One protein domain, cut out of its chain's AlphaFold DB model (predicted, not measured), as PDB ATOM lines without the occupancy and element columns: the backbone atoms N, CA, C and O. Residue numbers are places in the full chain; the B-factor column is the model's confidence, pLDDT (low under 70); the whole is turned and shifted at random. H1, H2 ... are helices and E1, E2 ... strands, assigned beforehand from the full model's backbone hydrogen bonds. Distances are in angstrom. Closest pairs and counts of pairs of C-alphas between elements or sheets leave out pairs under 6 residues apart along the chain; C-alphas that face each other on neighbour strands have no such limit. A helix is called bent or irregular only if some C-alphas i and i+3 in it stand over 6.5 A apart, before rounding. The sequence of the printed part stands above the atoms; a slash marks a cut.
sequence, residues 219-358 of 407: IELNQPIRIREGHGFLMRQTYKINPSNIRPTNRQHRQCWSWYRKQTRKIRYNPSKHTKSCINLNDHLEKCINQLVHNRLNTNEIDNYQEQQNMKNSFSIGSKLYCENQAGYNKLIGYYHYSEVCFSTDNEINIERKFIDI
ATOM      1  N   ILE A 219      84.699  90.480 153.800       76.25
ATOM      2  CA  ILE A 219      84.288  90.336 155.197       76.25
ATOM      3  C   ILE A 219      83.603  91.621 155.655       76.25
ATOM      4  O   ILE A 219      84.254  92.652 155.813       76.25
ATOM      5  N   GLU A 220      82.307  91.555 155.946       77.88
ATOM      6  CA  GLU A 220      81.604  92.647 156.625       77.88
ATOM      7  C   GLU A 220      82.107  92.828 158.064       77.88
ATOM      8  O   GLU A 220      82.260  91.866 158.826       77.88
ATOM      9  N   LEU A 221      82.350  94.079 158.452       74.38
ATOM     10  CA  LEU A 221      82.803  94.412 159.791       74.38
ATOM     11  C   LEU A 221      81.622  94.617 160.733       74.38
ATOM     12  O   LEU A 221      80.830  95.539 160.594       74.38
ATOM     13  N   ASN A 222      81.579  93.798 161.781       69.38
ATOM     14  CA  ASN A 222      80.553  93.874 162.824       69.38
ATOM     15  C   ASN A 222      80.865  94.909 163.920       69.38
ATOM     16  O   ASN A 222      80.156  94.983 164.923       69.38
ATOM     17  N   GLN A 223      81.983  95.628 163.809       70.62
ATOM     18  CA  GLN A 223      82.420  96.622 164.786       70.62
ATOM     19  C   GLN A 223      82.653  97.958 164.087       70.62
ATOM     20  O   GLN A 223      83.255  97.968 163.013       70.62
ATOM     21  N   PRO A 224      82.250  99.078 164.710       66.44
ATOM     22  CA  PRO A 224      82.409 100.388 164.106       66.44
ATOM     23  C   PRO A 224      83.889 100.747 163.976       66.44
ATOM     24  O   PRO A 224      84.689 100.536 164.902       66.44
ATOM     25  N   ILE A 225      84.241 101.345 162.841       68.56
ATOM     26  CA  ILE A 225      85.564 101.922 162.632       68.56
ATOM     27  C   ILE A 225      85.652 103.249 163.387       68.56
ATOM     28  O   ILE A 225      84.833 104.150 163.220       68.56
ATOM     29  N   ARG A 226      86.676 103.389 164.230       61.16
ATOM     30  CA  ARG A 226      86.969 104.628 164.961       61.16
ATOM     31  C   ARG A 226      88.171 105.325 164.351       61.16
ATOM     32  O   ARG A 226      89.166 104.682 164.037       61.16
ATOM     33  N   ILE A 227      88.120 106.648 164.274       56.25
ATOM     34  CA  ILE A 227      89.263 107.465 163.860       56.25
ATOM     35  C   ILE A 227      90.073 107.829 165.106       56.25
ATOM     36  O   ILE A 227      89.516 108.305 166.099       56.25
ATOM     37  N   ARG A 228      91.393 107.605 165.079       50.69
ATOM     38  CA  ARG A 228      92.291 107.979 166.179       50.69
ATOM     39  C   ARG A 228      93.522 108.717 165.673       50.69
ATOM     40  O   ARG A 228      94.248 108.253 164.792       50.69
ATOM     41  N   GLU A 229      93.803 109.855 166.300       41.47
ATOM     42  CA  GLU A 229      94.970 110.672 165.983       41.47
ATOM     43  C   GLU A 229      96.277 109.860 166.101       41.47
ATOM     44  O   GLU A 229      96.481 109.080 167.040       41.47
ATOM     45  N   GLY A 230      97.129 109.975 165.079       43.91
ATOM     46  CA  GLY A 230      98.394 109.240 164.946       43.91
ATOM     47  C   GLY A 230      98.280 107.735 164.659       43.91
ATOM     48  O   GLY A 230      99.307 107.083 164.512       43.91
ATOM     49  N   HIS A 231      97.068 107.173 164.591       45.78
ATOM     50  CA  HIS A 231      96.841 105.728 164.428       45.78
ATOM     51  C   HIS A 231      95.927 105.374 163.247       45.78
ATOM     52  O   HIS A 231      95.857 104.203 162.888       45.78
ATOM     53  N   GLY A 232      95.257 106.364 162.653       57.81
ATOM     54  CA  GLY A 232      94.389 106.185 161.495       57.81
ATOM     55  C   GLY A 232      93.027 105.587 161.849       57.81
ATOM     56  O   GLY A 232      92.446 105.933 162.887       57.81
ATOM     57  N   PHE A 233      92.528 104.692 160.993       64.81
ATOM     58  CA  PHE A 233      91.291 103.952 161.213       64.81
ATOM     59  C   PHE A 233      91.562 102.738 162.104       64.81
ATOM     60  O   PHE A 233      92.481 101.950 161.887       64.81
ATOM     61  N   LEU A 234      90.750 102.587 163.140       66.50
ATOM     62  CA  LEU A 234      90.929 101.582 164.172       66.50
ATOM     63  C   LEU A 234      89.629 100.817 164.372       66.50
ATOM     64  O   LEU A 234      88.624 101.389 164.796       66.50
ATOM     65  N   MET A 235      89.687  99.504 164.184       77.94
ATOM     66  CA  MET A 235      88.656  98.602 164.682       77.94
ATOM     67  C   MET A 235      89.092  98.061 166.044       77.94
ATOM     68  O   MET A 235      90.210  97.560 166.192       77.94
ATOM     69  N   ARG A 236      88.219  98.140 167.052       79.25
ATOM     70  CA  ARG A 236      88.486  97.577 168.382       79.25
ATOM     71  C   ARG A 236      87.429  96.548 168.751       79.25
ATOM     72  O   ARG A 236      86.256  96.885 168.859       79.25
ATOM     73  N   GLN A 237      87.872  95.334 169.049       80.88
ATOM     74  CA  GLN A 237      87.067  94.294 169.686       80.88
ATOM     75  C   GLN A 237      87.483  94.166 171.150       80.88
ATOM     76  O   GLN A 237      88.672  94.099 171.458       80.88
ATOM     77  N   THR A 238      86.507  94.161 172.057       81.75
ATOM     78  CA  THR A 238      86.749  94.069 173.503       81.75
ATOM     79  C   THR A 238      86.123  92.798 174.043       81.75
ATOM     80  O   THR A 238      84.923  92.579 173.889       81.75
ATOM     81  N   TYR A 239      86.924  91.986 174.720       82.88
ATOM     82  CA  TYR A 239      86.488  90.759 175.367       82.88
ATOM     83  C   TYR A 239      86.706  90.862 176.866       82.88
ATOM     84  O   TYR A 239      87.828  91.066 177.334       82.88
ATOM     85  N   LYS A 240      85.638  90.668 177.636       82.81
ATOM     86  CA  LYS A 240      85.728  90.604 179.092       82.81
ATOM     87  C   LYS A 240      86.024  89.177 179.521       82.81
ATOM     88  O   LYS A 240      85.224  88.273 179.293       82.81
ATOM     89  N   ILE A 241      87.160  88.977 180.176       81.56
ATOM     90  CA  ILE A 241      87.535  87.681 180.723       81.56
ATOM     91  C   ILE A 241      87.133  87.617 182.187       81.56
ATOM     92  O   ILE A 241      87.437  88.509 182.975       81.56
ATOM     93  N   ASN A 242      86.494  86.511 182.570       82.06
ATOM     94  CA  ASN A 242      86.335  86.143 183.969       82.06
ATOM     95  C   ASN A 242      87.322  85.011 184.312       82.06
ATOM     96  O   ASN A 242      87.028  83.849 184.018       82.06
ATOM     97  N   PRO A 243      88.473  85.319 184.945       79.19
ATOM     98  CA  PRO A 243      89.482  84.327 185.317       79.19
ATOM     99  C   PRO A 243      88.939  83.145 186.120       79.19
ATOM    100  O   PRO A 243      89.447  82.036 185.983       79.19
ATOM    101  N   SER A 244      87.909  83.368 186.941       79.19
ATOM    102  CA  SER A 244      87.312  82.344 187.804       79.19
ATOM    103  C   SER A 244      86.560  81.267 187.022       79.19
ATOM    104  O   SER A 244      86.388  80.152 187.512       79.19
ATOM    105  N   ASN A 245      86.135  81.585 185.797       77.19
ATOM    106  CA  ASN A 245      85.388  80.672 184.936       77.19
ATOM    107  C   ASN A 245      86.294  79.848 184.014       77.19
ATOM    108  O   ASN A 245      85.801  78.952 183.334       77.19
ATOM    109  N   ILE A 246      87.600  80.130 183.983       78.88
ATOM    110  CA  ILE A 246      88.541  79.462 183.085       78.88
ATOM    111  C   ILE A 246      89.057  78.188 183.749       78.88
ATOM    112  O   ILE A 246      89.802  78.234 184.730       78.88
ATOM    113  N   ARG A 247      88.677  77.035 183.189       80.25
ATOM    114  CA  ARG A 247      89.138  75.711 183.630       80.25
ATOM    115  C   ARG A 247      89.862  75.020 182.473       80.25
ATOM    116  O   ARG A 247      89.211  74.419 181.626       80.25
ATOM    117  N   PRO A 248      91.204  75.091 182.414       78.75
ATOM    118  CA  PRO A 248      91.964  74.543 181.295       78.75
ATOM    119  C   PRO A 248      91.823  73.018 181.180       78.75
ATOM    120  O   PRO A 248      92.363  72.268 181.997       78.75
ATOM    121  N   THR A 249      91.127  72.557 180.145       76.12
ATOM    122  CA  THR A 249      90.804  71.138 179.921       76.12
ATOM    123  C   THR A 249      91.915  70.374 179.200       76.12
ATOM    124  O   THR A 249      92.234  69.253 179.587       76.12
ATOM    125  N   ASN A 250      92.571  70.988 178.212       81.19
ATOM    126  CA  ASN A 250      93.606  70.356 177.386       81.19
ATOM    127  C   ASN A 250      94.969  71.086 177.469       81.19
ATOM    128  O   ASN A 250      95.112  72.128 178.118       81.19
ATOM    129  N   ARG A 251      96.005  70.517 176.834       81.19
ATOM    130  CA  ARG A 251      97.379  71.055 176.872       81.19
ATOM    131  C   ARG A 251      97.486  72.449 176.243       81.19
ATOM    132  O   ARG A 251      98.136  73.309 176.833       81.19
ATOM    133  N   GLN A 252      96.851  72.671 175.096       78.81
ATOM    134  CA  GLN A 252      96.892  73.952 174.379       78.81
ATOM    135  C   GLN A 252      96.208  75.061 175.188       78.81
ATOM    136  O   GLN A 252      96.802  76.101 175.458       78.81
ATOM    137  N   HIS A 253      95.027  74.784 175.733       81.31
ATOM    138  CA  HIS A 253      94.291  75.701 176.592       81.31
ATOM    139  C   HIS A 253      95.086  76.048 177.866       81.31
ATOM    140  O   HIS A 253      95.135  77.207 178.284       81.31
ATOM    141  N   ARG A 254      95.806  75.082 178.461       85.56
ATOM    142  CA  ARG A 254      96.743  75.352 179.573       85.56
ATOM    143  C   ARG A 254      97.881  76.287 179.160       85.56
ATOM    144  O   ARG A 254      98.265  77.149 179.954       85.56
ATOM    145  N   GLN A 255      98.420  76.129 177.952       87.31
ATOM    146  CA  GLN A 255      99.471  76.998 177.416       87.31
ATOM    147  C   GLN A 255      98.951  78.422 177.191       87.31
ATOM    148  O   GLN A 255      99.554  79.359 177.718       87.31
ATOM    149  N   CYS A 256      97.799  78.588 176.533       87.12
ATOM    150  CA  CYS A 256      97.162  79.893 176.335       87.12
ATOM    151  C   CYS A 256      96.823  80.573 177.673       87.12
ATOM    152  O   CYS A 256      97.115  81.755 177.867       87.12
ATOM    153  N   TRP A 257      96.315  79.828 178.662       88.56
ATOM    154  CA  TRP A 257      96.043  80.377 179.994       88.56
ATOM    155  C   TRP A 257      97.310  80.798 180.747       88.56
ATOM    156  O   TRP A 257      97.347  81.838 181.408       88.56
ATOM    157  N   SER A 258      98.378  80.002 180.654       88.62
ATOM    158  CA  SER A 258      99.679  80.354 181.228       88.62
ATOM    159  C   SER A 258     100.241  81.631 180.598       88.62
ATOM    160  O   SER A 258     100.682  82.535 181.313       88.62
ATOM    161  N   TRP A 259     100.154  81.738 179.271       87.69
ATOM    162  CA  TRP A 259     100.546  82.930 178.530       87.69
ATOM    163  C   TRP A 259      99.749  84.165 178.975       87.69
ATOM    164  O   TRP A 259     100.366  85.152 179.375       87.69
ATOM    165  N   TYR A 260      98.414  84.099 179.029       86.81
ATOM    166  CA  TYR A 260      97.575  85.219 179.479       86.81
ATOM    167  C   TYR A 260      97.950  85.688 180.890       86.81
ATOM    168  O   TYR A 260      98.124  86.884 181.140       86.81
ATOM    169  N   ARG A 261      98.147  84.748 181.826       87.31
ATOM    170  CA  ARG A 261      98.587  85.072 183.193       87.31
ATOM    171  C   ARG A 261      99.958  85.744 183.209       87.31
ATOM    172  O   ARG A 261     100.177  86.639 184.019       87.31
ATOM    173  N   LYS A 262     100.875  85.342 182.325       86.25
ATOM    174  CA  LYS A 262     102.195  85.972 182.194       86.25
ATOM    175  C   LYS A 262     102.082  87.413 181.686       86.25
ATOM    176  O   LYS A 262     102.733  88.282 182.265       86.25
ATOM    177  N   GLN A 263     101.243  87.671 180.679       82.75
ATOM    178  CA  GLN A 263     101.040  89.020 180.128       82.75
ATOM    179  C   GLN A 263     100.362  89.957 181.135       82.75
ATOM    180  O   GLN A 263     100.800  91.087 181.343       82.75
ATOM    181  N   THR A 264      99.347  89.464 181.845       82.75
ATOM    182  CA  THR A 264      98.612  90.254 182.849       82.75
ATOM    183  C   THR A 264      99.349  90.409 184.176       82.75
ATOM    184  O   THR A 264      98.990  91.273 184.974       82.75
ATOM    185  N   ARG A 265     100.412  89.629 184.428       82.75
ATOM    186  CA  ARG A 265     101.174  89.681 185.684       82.75
ATOM    187  C   ARG A 265     101.676  91.093 185.982       82.75
ATOM    188  O   ARG A 265     101.443  91.601 187.069       82.75
ATOM    189  N   LYS A 266     102.332  91.754 185.027       70.81
ATOM    190  CA  LYS A 266     102.915  93.087 185.269       70.81
ATOM    191  C   LYS A 266     101.851  94.149 185.577       70.81
ATOM    192  O   LYS A 266     102.080  94.983 186.446       70.81
ATOM    193  N   ILE A 267     100.691  94.056 184.927       77.00
ATOM    194  CA  ILE A 267      99.536  94.937 185.151       77.00
ATOM    195  C   ILE A 267      98.940  94.702 186.546       77.00
ATOM    196  O   ILE A 267      98.718  95.641 187.301       77.00
ATOM    197  N   ARG A 268      98.740  93.435 186.934       74.44
ATOM    198  CA  ARG A 268      98.129  93.075 188.225       74.44
ATOM    199  C   ARG A 268      99.012  93.386 189.431       74.44
ATOM    200  O   ARG A 268      98.492  93.744 190.479       74.44
ATOM    201  N   TYR A 269     100.329  93.219 189.304       75.06
ATOM    202  CA  TYR A 269     101.260  93.443 190.415       75.06
ATOM    203  C   TYR A 269     101.601  94.923 190.627       75.06
ATOM    204  O   TYR A 269     102.098  95.270 191.695       75.06
ATOM    205  N   ASN A 270     101.370  95.797 189.639       70.00
ATOM    206  CA  ASN A 270     101.643  97.227 189.785       70.00
ATOM    207  C   ASN A 270     100.650  98.099 188.987       70.00
ATOM    208  O   ASN A 270     101.048  98.778 188.033       70.00
ATOM    209  N   PRO A 271      99.355  98.087 189.360       63.88
ATOM    210  CA  PRO A 271      98.303  98.754 188.592       63.88
ATOM    211  C   PRO A 271      98.470 100.281 188.540       63.88
ATOM    212  O   PRO A 271      98.015 100.912 187.594       63.88
ATOM    213  N   SER A 272      99.185 100.879 189.501       60.34
ATOM    214  CA  SER A 272      99.501 102.315 189.513       60.34
ATOM    215  C   SER A 272     100.560 102.733 188.486       60.34
ATOM    216  O   SER A 272     100.675 103.919 188.189       60.34
ATOM    217  N   LYS A 273     101.335 101.787 187.932       60.62
ATOM    218  CA  LYS A 273     102.385 102.052 186.927       60.62
ATOM    219  C   LYS A 273     102.060 101.496 185.544       60.62
ATOM    220  O   LYS A 273     102.555 102.013 184.546       60.62
ATOM    221  N   HIS A 274     101.248 100.445 185.473       63.44
ATOM    222  CA  HIS A 274     100.880  99.792 184.223       63.44
ATOM    223  C   HIS A 274      99.382  99.500 184.213       63.44
ATOM    224  O   HIS A 274      98.932  98.531 184.815       63.44
ATOM    225  N   THR A 275      98.616 100.319 183.496       64.62
ATOM    226  CA  THR A 275      97.166 100.131 183.309       64.62
ATOM    227  C   THR A 275      96.840  99.290 182.072       64.62
ATOM    228  O   THR A 275      95.776  98.678 181.993       64.62
ATOM    229  N   LYS A 276      97.774  99.224 181.112       75.25
ATOM    230  CA  LYS A 276      97.641  98.499 179.843       75.25
ATOM    231  C   LYS A 276      98.975  97.861 179.447       75.25
ATOM    232  O   LYS A 276     100.033  98.445 179.668       75.25
ATOM    233  N   SER A 277      98.929  96.683 178.830       79.88
ATOM    234  CA  SER A 277     100.078  96.055 178.160       79.88
ATOM    235  C   SER A 277      99.636  95.602 176.783       79.88
ATOM    236  O   SER A 277      98.677  94.843 176.703       79.88
ATOM    237  N   CYS A 278     100.323  96.043 175.733       80.19
ATOM    238  CA  CYS A 278     100.020  95.696 174.346       80.19
ATOM    239  C   CYS A 278     101.172  94.913 173.719       80.19
ATOM    240  O   CYS A 278     102.334  95.184 174.020       80.19
ATOM    241  N   ILE A 279     100.845  93.955 172.859       81.94
ATOM    242  CA  ILE A 279     101.798  93.224 172.022       81.94
ATOM    243  C   ILE A 279     101.193  93.016 170.633       81.94
ATOM    244  O   ILE A 279      99.970  93.010 170.496       81.94
ATOM    245  N   ASN A 280     102.036  92.813 169.621       78.50
ATOM    246  CA  ASN A 280     101.566  92.512 168.270       78.50
ATOM    247  C   ASN A 280     100.747  91.220 168.268       78.50
ATOM    248  O   ASN A 280     101.148  90.224 168.876       78.50
ATOM    249  N   LEU A 281      99.599  91.261 167.600       78.06
ATOM    250  CA  LEU A 281      98.768  90.091 167.363       78.06
ATOM    251  C   LEU A 281      99.413  89.237 166.263       78.06
ATOM    252  O   LEU A 281      99.941  89.764 165.290       78.06
ATOM    253  N   ASN A 282      99.362  87.924 166.437       76.81
ATOM    254  CA  ASN A 282      99.633  86.941 165.394       76.81
ATOM    255  C   ASN A 282      98.595  85.816 165.510       76.81
ATOM    256  O   ASN A 282      97.898  85.733 166.527       76.81
ATOM    257  N   ASP A 283      98.540  84.925 164.526       72.00
ATOM    258  CA  ASP A 283      97.492  83.899 164.436       72.00
ATOM    259  C   ASP A 283      97.458  82.980 165.656       72.00
ATOM    260  O   ASP A 283      96.397  82.611 166.158       72.00
ATOM    261  N   HIS A 284      98.629  82.635 166.197       75.69
ATOM    262  CA  HIS A 284      98.712  81.831 167.413       75.69
ATOM    263  C   HIS A 284      98.088  82.564 168.612       75.69
ATOM    264  O   HIS A 284      97.391  81.958 169.430       75.69
ATOM    265  N   LEU A 285      98.346  83.866 168.755       78.94
ATOM    266  CA  LEU A 285      97.765  84.672 169.827       78.94
ATOM    267  C   LEU A 285      96.258  84.844 169.651       78.94
ATOM    268  O   LEU A 285      95.535  84.746 170.641       78.94
ATOM    269  N   GLU A 286      95.786  85.042 168.426       77.38
ATOM    270  CA  GLU A 286      94.362  85.130 168.110       77.38
ATOM    271  C   GLU A 286      93.630  83.824 168.448       77.38
ATOM    272  O   GLU A 286      92.661  83.841 169.212       77.38
ATOM    273  N   LYS A 287      94.184  82.673 168.038       77.50
ATOM    274  CA  LYS A 287      93.704  81.340 168.442       77.50
ATOM    275  C   LYS A 287      93.646  81.193 169.964       77.50
ATOM    276  O   LYS A 287      92.639  80.733 170.507       77.50
ATOM    277  N   CYS A 288      94.689  81.628 170.675       81.62
ATOM    278  CA  CYS A 288      94.706  81.592 172.135       81.62
ATOM    279  C   CYS A 288      93.642  82.492 172.778       81.62
ATOM    280  O   CYS A 288      93.035  82.087 173.768       81.62
ATOM    281  N   ILE A 289      93.407  83.699 172.257       81.06
ATOM    282  CA  ILE A 289      92.357  84.594 172.765       81.06
ATOM    283  C   ILE A 289      90.989  83.949 172.555       81.06
ATOM    284  O   ILE A 289      90.213  83.874 173.507       81.06
ATOM    285  N   ASN A 290      90.735  83.396 171.369       76.69
ATOM    286  CA  ASN A 290      89.480  82.718 171.055       76.69
ATOM    287  C   ASN A 290      89.218  81.539 172.008       76.69
ATOM    288  O   ASN A 290      88.127  81.443 172.569       76.69
ATOM    289  N   GLN A 291      90.226  80.705 172.294       77.38
ATOM    290  CA  GLN A 291      90.102  79.622 173.286       77.38
ATOM    291  C   GLN A 291      89.784  80.136 174.700       77.38
ATOM    292  O   GLN A 291      89.023  79.514 175.442       77.38
ATOM    293  N   LEU A 292      90.368  81.270 175.099       78.19
ATOM    294  CA  LEU A 292      90.153  81.841 176.428       78.19
ATOM    295  C   LEU A 292      88.768  82.475 176.575       78.19
ATOM    296  O   LEU A 292      88.120  82.266 177.603       78.19
ATOM    297  N   VAL A 293      88.328  83.229 175.567       74.88
ATOM    298  CA  VAL A 293      87.032  83.923 175.531       74.88
ATOM    299  C   VAL A 293      85.886  82.921 175.436       74.88
ATOM    300  O   VAL A 293      84.927  83.003 176.202       74.88
ATOM    301  N   HIS A 294      86.011  81.924 174.561       71.00
ATOM    302  CA  HIS A 294      84.968  80.935 174.298       71.00
ATOM    303  C   HIS A 294      85.165  79.639 175.097       71.00
ATOM    304  O   HIS A 294      84.833  78.555 174.630       71.00
ATOM    305  N   ASN A 295      85.631  79.763 176.348       60.12
ATOM    306  CA  ASN A 295      85.998  78.687 177.292       60.12
ATOM    307  C   ASN A 295      84.959  77.562 177.508       60.12
ATOM    308  O   ASN A 295      85.239  76.598 178.217       60.12
ATOM    309  N   ARG A 296      83.737  77.723 176.990       52.50
ATOM    310  CA  ARG A 296      82.608  76.797 177.144       52.50
ATOM    311  C   ARG A 296      82.338  75.922 175.919       52.50
ATOM    312  O   ARG A 296      81.527  75.015 176.047       52.50
ATOM    313  N   LEU A 297      82.966  76.192 174.778       51.12
ATOM    314  CA  LEU A 297      82.819  75.367 173.579       51.12
ATOM    315  C   LEU A 297      83.748  74.145 173.679       51.12
ATOM    316  O   LEU A 297      84.879  74.254 174.162       51.12
ATOM    317  N   ASN A 298      83.272  72.970 173.266       53.22
ATOM    318  CA  ASN A 298      84.112  71.770 173.179       53.22
ATOM    319  C   ASN A 298      85.180  71.946 172.081       53.22
ATOM    320  O   ASN A 298      85.002  72.769 171.192       53.22
ATOM    321  N   THR A 299      86.283  71.181 172.096       54.91
ATOM    322  CA  THR A 299      87.386  71.335 171.112       54.91
ATOM    323  C   THR A 299      86.900  71.361 169.663       54.91
ATOM    324  O   THR A 299      87.266  72.271 168.938       54.91
ATOM    325  N   ASN A 300      85.976  70.476 169.285       54.97
ATOM    326  CA  ASN A 300      85.447  70.418 167.917       54.97
ATOM    327  C   ASN A 300      84.541  71.618 167.571       54.97
ATOM    328  O   ASN A 300      84.455  72.026 166.419       54.97
ATOM    329  N   GLU A 301      83.857  72.197 168.563       54.53
ATOM    330  CA  GLU A 301      83.057  73.415 168.380       54.53
ATOM    331  C   GLU A 301      83.950  74.654 168.320       54.53
ATOM    332  O   GLU A 301      83.628  75.599 167.610       54.53
ATOM    333  N   ILE A 302      85.077  74.646 169.041       54.62
ATOM    334  CA  ILE A 302      86.111  75.672 168.937       54.62
ATOM    335  C   ILE A 302      86.767  75.601 167.568       54.62
ATOM    336  O   ILE A 302      86.922  76.652 166.977       54.62
ATOM    337  N   ASP A 303      87.112  74.422 167.057       54.09
ATOM    338  CA  ASP A 303      87.768  74.281 165.753       54.09
ATOM    339  C   ASP A 303      86.832  74.742 164.621       54.09
ATOM    340  O   ASP A 303      87.224  75.591 163.828       54.09
ATOM    341  N   ASN A 304      85.549  74.354 164.640       54.09
ATOM    342  CA  ASN A 304      84.546  74.861 163.688       54.09
ATOM    343  C   ASN A 304      84.265  76.370 163.851       54.09
ATOM    344  O   ASN A 304      84.106  77.093 162.867       54.09
ATOM    345  N   TYR A 305      84.197  76.877 165.088       54.31
ATOM    346  CA  TYR A 305      84.032  78.313 165.353       54.31
ATOM    347  C   TYR A 305      85.279  79.104 164.944       54.31
ATOM    348  O   TYR A 305      85.172  80.231 164.471       54.31
ATOM    349  N   GLN A 306      86.461  78.514 165.106       52.47
ATOM    350  CA  GLN A 306      87.742  79.064 164.696       52.47
ATOM    351  C   GLN A 306      87.886  79.037 163.183       52.47
ATOM    352  O   GLN A 306      88.334  80.033 162.656       52.47
ATOM    353  N   GLU A 307      87.471  78.002 162.461       49.59
ATOM    354  CA  GLU A 307      87.450  78.031 160.993       49.59
ATOM    355  C   GLU A 307      86.524  79.147 160.487       49.59
ATOM    356  O   GLU A 307      86.942  79.984 159.690       49.59
ATOM    357  N   GLN A 308      85.323  79.277 161.061       47.97
ATOM    358  CA  GLN A 308      84.371  80.329 160.682       47.97
ATOM    359  C   GLN A 308      84.786  81.755 161.100       47.97
ATOM    360  O   GLN A 308      84.354  82.719 160.467       47.97
ATOM    361  N   GLN A 309      85.579  81.922 162.165       51.03
ATOM    362  CA  GLN A 309      86.039  83.233 162.660       51.03
ATOM    363  C   GLN A 309      87.453  83.599 162.199       51.03
ATOM    364  O   GLN A 309      87.716  84.781 162.000       51.03
ATOM    365  N   ASN A 310      88.354  82.636 162.000       47.62
ATOM    366  CA  ASN A 310      89.692  82.861 161.446       47.62
ATOM    367  C   ASN A 310      89.577  83.261 159.967       47.62
ATOM    368  O   ASN A 310      90.274  84.185 159.560       47.62
ATOM    369  N   MET A 311      88.619  82.693 159.215       45.59
ATOM    370  CA  MET A 311      88.260  83.184 157.870       45.59
ATOM    371  C   MET A 311      87.618  84.583 157.877       45.59
ATOM    372  O   MET A 311      87.569  85.230 156.842       45.59
ATOM    373  N   LYS A 312      87.107  85.070 159.020       50.88
ATOM    374  CA  LYS A 312      86.428  86.379 159.131       50.88
ATOM    375  C   LYS A 312      87.238  87.464 159.844       50.88
ATOM    376  O   LYS A 312      86.786  88.599 159.900       50.88
ATOM    377  N   ASN A 313      88.397  87.156 160.421       53.78
ATOM    378  CA  ASN A 313      89.130  88.118 161.255       53.78
ATOM    379  C   ASN A 313      90.654  88.107 161.074       53.78
ATOM    380  O   ASN A 313      91.314  89.002 161.617       53.78
ATOM    381  N   SER A 314      91.203  87.136 160.335       62.09
ATOM    382  CA  SER A 314      92.582  87.222 159.864       62.09
ATOM    383  C   SER A 314      92.594  88.104 158.619       62.09
ATOM    384  O   SER A 314      91.877  87.863 157.652       62.09
ATOM    385  N   PHE A 315      93.329  89.206 158.696       70.19
ATOM    386  CA  PHE A 315      93.508  90.120 157.577       70.19
ATOM    387  C   PHE A 315      94.966  90.017 157.157       70.19
ATOM    388  O   PHE A 315      95.859  90.162 157.998       70.19
ATOM    389  N   SER A 316      95.212  89.779 155.874       68.94
ATOM    390  CA  SER A 316      96.551  89.890 155.303       68.94
ATOM    391  C   SER A 316      96.967  91.359 155.271       68.94
ATOM    392  O   SER A 316      96.137  92.254 155.061       68.94
ATOM    393  N   ILE A 317      98.245  91.643 155.536       65.19
ATOM    394  CA  ILE A 317      98.779  93.011 155.437       65.19
ATOM    395  C   ILE A 317      98.495  93.532 154.025       65.19
ATOM    396  O   ILE A 317      98.802  92.862 153.050       65.19
ATOM    397  N   GLY A 318      97.902  94.722 153.922       59.91
ATOM    398  CA  GLY A 318      97.451  95.266 152.638       59.91
ATOM    399  C   GLY A 318      95.989  94.969 152.290       59.91
ATOM    400  O   GLY A 318      95.492  95.546 151.329       59.91
ATOM    401  N   SER A 319      95.260  94.182 153.093       71.31
ATOM    402  CA  SER A 319      93.802  94.032 152.940       71.31
ATOM    403  C   SER A 319      93.108  95.400 152.926       71.31
ATOM    404  O   SER A 319      93.426  96.283 153.733       71.31
ATOM    405  N   LYS A 320      92.152  95.585 152.016       73.38
ATOM    406  CA  LYS A 320      91.540  96.887 151.716       73.38
ATOM    407  C   LYS A 320      90.291  97.111 152.563       73.38
ATOM    408  O   LYS A 320      89.400  96.269 152.582       73.38
ATOM    409  N   LEU A 321      90.214  98.249 153.250       74.19
ATOM    410  CA  LEU A 321      89.055  98.663 154.043       74.19
ATOM    411  C   LEU A 321      88.160  99.593 153.224       74.19
ATOM    412  O   LEU A 321      88.551 100.724 152.923       74.19
ATOM    413  N   TYR A 322      86.937  99.146 152.954       75.31
ATOM    414  CA  TYR A 322      85.908  99.933 152.287       75.31
ATOM    415  C   TYR A 322      84.780 100.274 153.250       75.31
ATOM    416  O   TYR A 322      84.380  99.437 154.056       75.31
ATOM    417  N   CYS A 323      84.227 101.477 153.128       69.56
ATOM    418  CA  CYS A 323      83.005 101.861 153.830       69.56
ATOM    419  C   CYS A 323      81.988 102.479 152.872       69.56
ATOM    420  O   CYS A 323      82.352 103.138 151.892       69.56
ATOM    421  N   GLU A 324      80.710 102.264 153.170       70.06
ATOM    422  CA  GLU A 324      79.590 102.797 152.400       70.06
ATOM    423  C   GLU A 324      79.461 104.311 152.639       70.06
ATOM    424  O   GLU A 324      79.572 104.800 153.769       70.06
ATOM    425  N   ASN A 325      79.210 105.083 151.584       65.81
ATOM    426  CA  ASN A 325      78.804 106.479 151.710       65.81
ATOM    427  C   ASN A 325      77.270 106.614 151.825       65.81
ATOM    428  O   ASN A 325      76.525 105.659 151.637       65.81
ATOM    429  N   GLN A 326      76.762 107.815 152.108       59.94
ATOM    430  CA  GLN A 326      75.320 108.096 152.209       59.94
ATOM    431  C   GLN A 326      74.535 107.809 150.918       59.94
ATOM    432  O   GLN A 326      73.316 107.675 150.969       59.94
ATOM    433  N   ALA A 327      75.217 107.728 149.774       58.00
ATOM    434  CA  ALA A 327      74.631 107.399 148.480       58.00
ATOM    435  C   ALA A 327      74.699 105.891 148.151       58.00
ATOM    436  O   ALA A 327      74.271 105.493 147.072       58.00
ATOM    437  N   GLY A 328      75.208 105.055 149.065       63.72
ATOM    438  CA  GLY A 328      75.264 103.600 148.912       63.72
ATOM    439  C   GLY A 328      76.506 103.063 148.200       63.72
ATOM    440  O   GLY A 328      76.591 101.864 147.947       63.72
ATOM    441  N   TYR A 329      77.473 103.919 147.859       62.44
ATOM    442  CA  TYR A 329      78.697 103.498 147.178       62.44
ATOM    443  C   TYR A 329      79.800 103.156 148.173       62.44
ATOM    444  O   TYR A 329      80.039 103.889 149.135       62.44
ATOM    445  N   ASN A 330      80.520 102.076 147.886       66.88
ATOM    446  CA  ASN A 330      81.659 101.631 148.675       66.88
ATOM    447  C   ASN A 330      82.910 102.399 148.270       66.88
ATOM    448  O   ASN A 330      83.285 102.407 147.099       66.88
ATOM    449  N   LYS A 331      83.566 103.032 149.240       64.50
ATOM    450  CA  LYS A 331      84.795 103.792 149.017       64.50
ATOM    451  C   LYS A 331      85.922 103.228 149.869       64.50
ATOM    452  O   LYS A 331      85.723 102.965 151.055       64.50
ATOM    453  N   LEU A 332      87.087 103.058 149.250       65.88
ATOM    454  CA  LEU A 332      88.321 102.674 149.924       65.88
ATOM    455  C   LEU A 332      88.734 103.790 150.884       65.88
ATOM    456  O   LEU A 332      88.759 104.957 150.497       65.88
ATOM    457  N   ILE A 333      89.047 103.440 152.127       61.28
ATOM    458  CA  ILE A 333      89.473 104.414 153.143       61.28
ATOM    459  C   ILE A 333      90.781 104.034 153.838       61.28
ATOM    460  O   ILE A 333      91.429 104.885 154.443       61.28
ATOM    461  N   GLY A 334      91.215 102.779 153.756       64.81
ATOM    462  CA  GLY A 334      92.429 102.364 154.442       64.81
ATOM    463  C   GLY A 334      92.932 100.997 154.029       64.81
ATOM    464  O   GLY A 334      92.221 100.216 153.405       64.81
ATOM    465  N   TYR A 335      94.159 100.708 154.445       67.81
ATOM    466  CA  TYR A 335      94.775  99.394 154.283       67.81
ATOM    467  C   TYR A 335      95.089  98.812 155.644       67.81
ATOM    468  O   TYR A 335      95.628  99.504 156.515       67.81
ATOM    469  N   TYR A 336      94.784  97.535 155.830       72.00
ATOM    470  CA  TYR A 336      95.169  96.822 157.028       72.00
ATOM    471  C   TYR A 336      96.693  96.822 157.158       72.00
ATOM    472  O   TYR A 336      97.414  96.441 156.237       72.00
ATOM    473  N   HIS A 337      97.183  97.286 158.306       68.06
ATOM    474  CA  HIS A 337      98.615  97.419 158.547       68.06
ATOM    475  C   HIS A 337      99.103  96.412 159.571       68.06
ATOM    476  O   HIS A 337     100.062  95.690 159.312       68.06
ATOM    477  N   TYR A 338      98.514  96.425 160.762       72.00
ATOM    478  CA  TYR A 338      98.879  95.504 161.825       72.00
ATOM    479  C   TYR A 338      97.804  95.475 162.899       72.00
ATOM    480  O   TYR A 338      96.972  96.379 163.018       72.00
ATOM    481  N   SER A 339      97.876  94.445 163.730       81.19
ATOM    482  CA  SER A 339      97.017  94.293 164.893       81.19
ATOM    483  C   SER A 339      97.831  94.213 166.171       81.19
ATOM    484  O   SER A 339      98.941  93.680 166.206       81.19
ATOM    485  N   GLU A 340      97.251  94.717 167.250       83.31
ATOM    486  CA  GLU A 340      97.773  94.584 168.602       83.31
ATOM    487  C   GLU A 340      96.711  93.962 169.500       83.31
ATOM    488  O   GLU A 340      95.525  94.280 169.415       83.31
ATOM    489  N   VAL A 341      97.150  93.109 170.417       85.94
ATOM    490  CA  VAL A 341      96.344  92.683 171.554       85.94
ATOM    491  C   VAL A 341      96.814  93.412 172.796       85.94
ATOM    492  O   VAL A 341      98.001  93.435 173.122       85.94
ATOM    493  N   CYS A 342      95.860  93.978 173.523       86.06
ATOM    494  CA  CYS A 342      96.115  94.712 174.737       86.06
ATOM    495  C   CYS A 342      95.320  94.178 175.923       86.06
ATOM    496  O   CYS A 342      94.115  93.966 175.840       86.06
ATOM    497  N   PHE A 343      95.986  94.059 177.064       85.94
ATOM    498  CA  PHE A 343      95.405  93.600 178.320       85.94
ATOM    499  C   PHE A 343      95.212  94.783 179.265       85.94
ATOM    500  O   PHE A 343      96.122  95.610 179.375       85.94
ATOM    501  N   SER A 344      94.068  94.853 179.947       83.31
ATOM    502  CA  SER A 344      93.782  95.880 180.960       83.31
ATOM    503  C   SER A 344      93.742  95.314 182.385       83.31
ATOM    504  O   SER A 344      93.733  94.097 182.605       83.31
ATOM    505  N   THR A 345      93.708  96.220 183.364       78.25
ATOM    506  CA  THR A 345      93.476  95.914 184.785       78.25
ATOM    507  C   THR A 345      92.113  95.275 185.052       78.25
ATOM    508  O   THR A 345      91.990  94.499 185.999       78.25
ATOM    509  N   ASP A 346      91.125  95.510 184.189       81.12
ATOM    510  CA  ASP A 346      89.726  95.090 184.374       81.12
ATOM    511  C   ASP A 346      89.435  93.686 183.820       81.12
ATOM    512  O   ASP A 346      88.286  93.280 183.649       81.12
ATOM    513  N   ASN A 347      90.497  92.910 183.568       81.75
ATOM    514  CA  ASN A 347      90.459  91.614 182.888       81.75
ATOM    515  C   ASN A 347      89.862  91.694 181.477       81.75
ATOM    516  O   ASN A 347      89.255  90.737 180.996       81.75
ATOM    517  N   GLU A 348      90.072  92.811 180.790       84.81
ATOM    518  CA  GLU A 348      89.672  92.965 179.398       84.81
ATOM    519  C   GLU A 348      90.841  92.643 178.467       84.81
ATOM    520  O   GLU A 348      91.991  93.025 178.718       84.81
ATOM    521  N   ILE A 349      90.530  91.935 177.384       84.69
ATOM    522  CA  ILE A 349      91.391  91.805 176.214       84.69
ATOM    523  C   ILE A 349      90.810  92.692 175.122       84.69
ATOM    524  O   ILE A 349      89.682  92.489 174.683       84.69
ATOM    525  N   ASN A 350      91.599  93.653 174.666       84.88
ATOM    526  CA  ASN A 350      91.284  94.503 173.531       84.88
ATOM    527  C   ASN A 350      92.100  94.033 172.330       84.88
ATOM    528  O   ASN A 350      93.327  94.101 172.378       84.88
ATOM    529  N   ILE A 351      91.438  93.582 171.271       84.25
ATOM    530  CA  ILE A 351      92.067  93.394 169.964       84.25
ATOM    531  C   ILE A 351      91.864  94.685 169.176       84.25
ATOM    532  O   ILE A 351      90.737  95.100 168.908       84.25
ATOM    533  N   GLU A 352      92.967  95.347 168.857       82.44
ATOM    534  CA  GLU A 352      93.021  96.581 168.085       82.44
ATOM    535  C   GLU A 352      93.579  96.252 166.699       82.44
ATOM    536  O   GLU A 352      94.769  95.972 166.569       82.44
ATOM    537  N   ARG A 353      92.725  96.287 165.671       81.00
ATOM    538  CA  ARG A 353      93.138  96.142 164.271       81.00
ATOM    539  C   ARG A 353      93.286  97.529 163.667       81.00
ATOM    540  O   ARG A 353      92.321  98.299 163.635       81.00
ATOM    541  N   LYS A 354      94.510  97.868 163.269       73.38
ATOM    542  CA  LYS A 354      94.859  99.188 162.753       73.38
ATOM    543  C   LYS A 354      94.909  99.137 161.241       73.38
ATOM    544  O   LYS A 354      95.640  98.346 160.641       73.38
ATOM    545  N   PHE A 355      94.160 100.046 160.655       67.56
ATOM    546  CA  PHE A 355      94.203 100.342 159.246       67.56
ATOM    547  C   PHE A 355      94.970 101.648 159.119       67.56
ATOM    548  O   PHE A 355      94.671 102.630 159.809       67.56
ATOM    549  N   ILE A 356      95.993 101.653 158.267       59.22
ATOM    550  CA  ILE A 356      96.577 102.920 157.862       59.22
ATOM    551  C   ILE A 356      95.464 103.664 157.157       59.22
ATOM    552  O   ILE A 356      95.031 103.281 156.071       59.22
ATOM    553  N   ASP A 357      95.022 104.719 157.827       51.62
ATOM    554  CA  ASP A 357      94.279 105.787 157.202       51.62
ATOM    555  C   ASP A 357      95.113 106.247 156.019       51.62
ATOM    556  O   ASP A 357      96.278 106.648 156.157       51.62
ATOM    557  N   ILE A 358      94.522 106.125 154.838       49.56
ATOM    558  CA  ILE A 358      94.932 106.940 153.714       49.56
ATOM    559  C   ILE A 358      94.476 108.341 154.121       49.56
ATOM    560  O   ILE A 358      93.475 108.841 153.618       49.56
TER     561      ILE A 358
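What this domain is: This is residues 219 to 358 of the 407 residues of the protein "Hypothetical protein" of Rotaria sordida (UniProt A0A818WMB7). A long, strongly twisted sheet of six strands forms a wall, with the helices H1 and H2 packed on it about perpendicular to each other and H3 beyond H2, off the sheet. The hairpin of E4 and E5 makes one end of the longest axis, and H1 lies toward the other end. The printed part has 140 residues with three named helices and six named strands, in the order E1 E2 H1 E3 H2 H3 E4 E5 E6, and its class is mixed, helices and strands. The sheet is branched, its neighbour pairs are antiparallel, and E4 E5 E6 form a meander, each strand the antiparallel neighbour of the one before. The whole is compact, with a radius of gyration of the C-alphas of 16.5 A and spans of 49 by 41 by 23 A.

How they stand to each other: E5, residues 330 to 344, has three neighbours and bends by 69 degrees at residue 337. On one side of it are E4, residues 320 to 325, with N 321 and O 334 2.8 A apart, and E3, residues 276 to 280, with N 279 and O 341 2.9 A apart. On the other side is E6, residues 348 to 357, with N 342 and O 350 2.8 A apart. E2, residues 232 to 240, is the next neighbour of E6, with N 237 and O 351 2.9 A apart. The edge strand E1, residues 225 to 228, forms a hairpin with E2, with N 226 and O 234 2.8 A apart. H1, residues 251 to 269, is on the sheet at a height of 11.3 A and runs along the strands, at 22 degrees to E5 on the local plane; the closest C-alphas of H1 and E5, those of Thr 264 and Phe 343, are 6.5 A apart. H2, residues 283 to 293, is on the sheet at a height of 10.1 A, over E5 and E6. H1 touches H2 with residues 253 to 257 alone, about perpendicular at 83 degrees; their closest C-alphas, Cys 256 and Cys 288, are 5.2 A apart. H3, residues 299 to 313, is not on the sheet and only just touches H2, with 3 pairs of C-alphas within 8 A, the closest being Gln 291 and Ile 302 at 7.1 A. In H2 every O i to N i+4 pair is within hydrogen-bond range; in H1 13 of 15 are, and in H3 10 of 11.

Where its parts are: E5 is 35.0 A long, E6 26.0 A, E2 25.0 A, H1 26.5 A and H3 19.5 A. E1 begins at C-alpha 225 (85.564, 101.922, 162.632), and E6 ends at C-alpha 357 (94.279, 105.787, 157.202). H1 has a kink of 35 degrees near residue 263 and is irregular, but only just: C-alphas 263 and 266 are 6.8 A apart.

The domain as a whole: The two C-alphas farthest apart, Tyr 269 and Ala 327, are 51.6 A apart. The printed part has no cut and no long link. Its mean pLDDT is 70.9, with 57 residues under 70, among them 295 to 314.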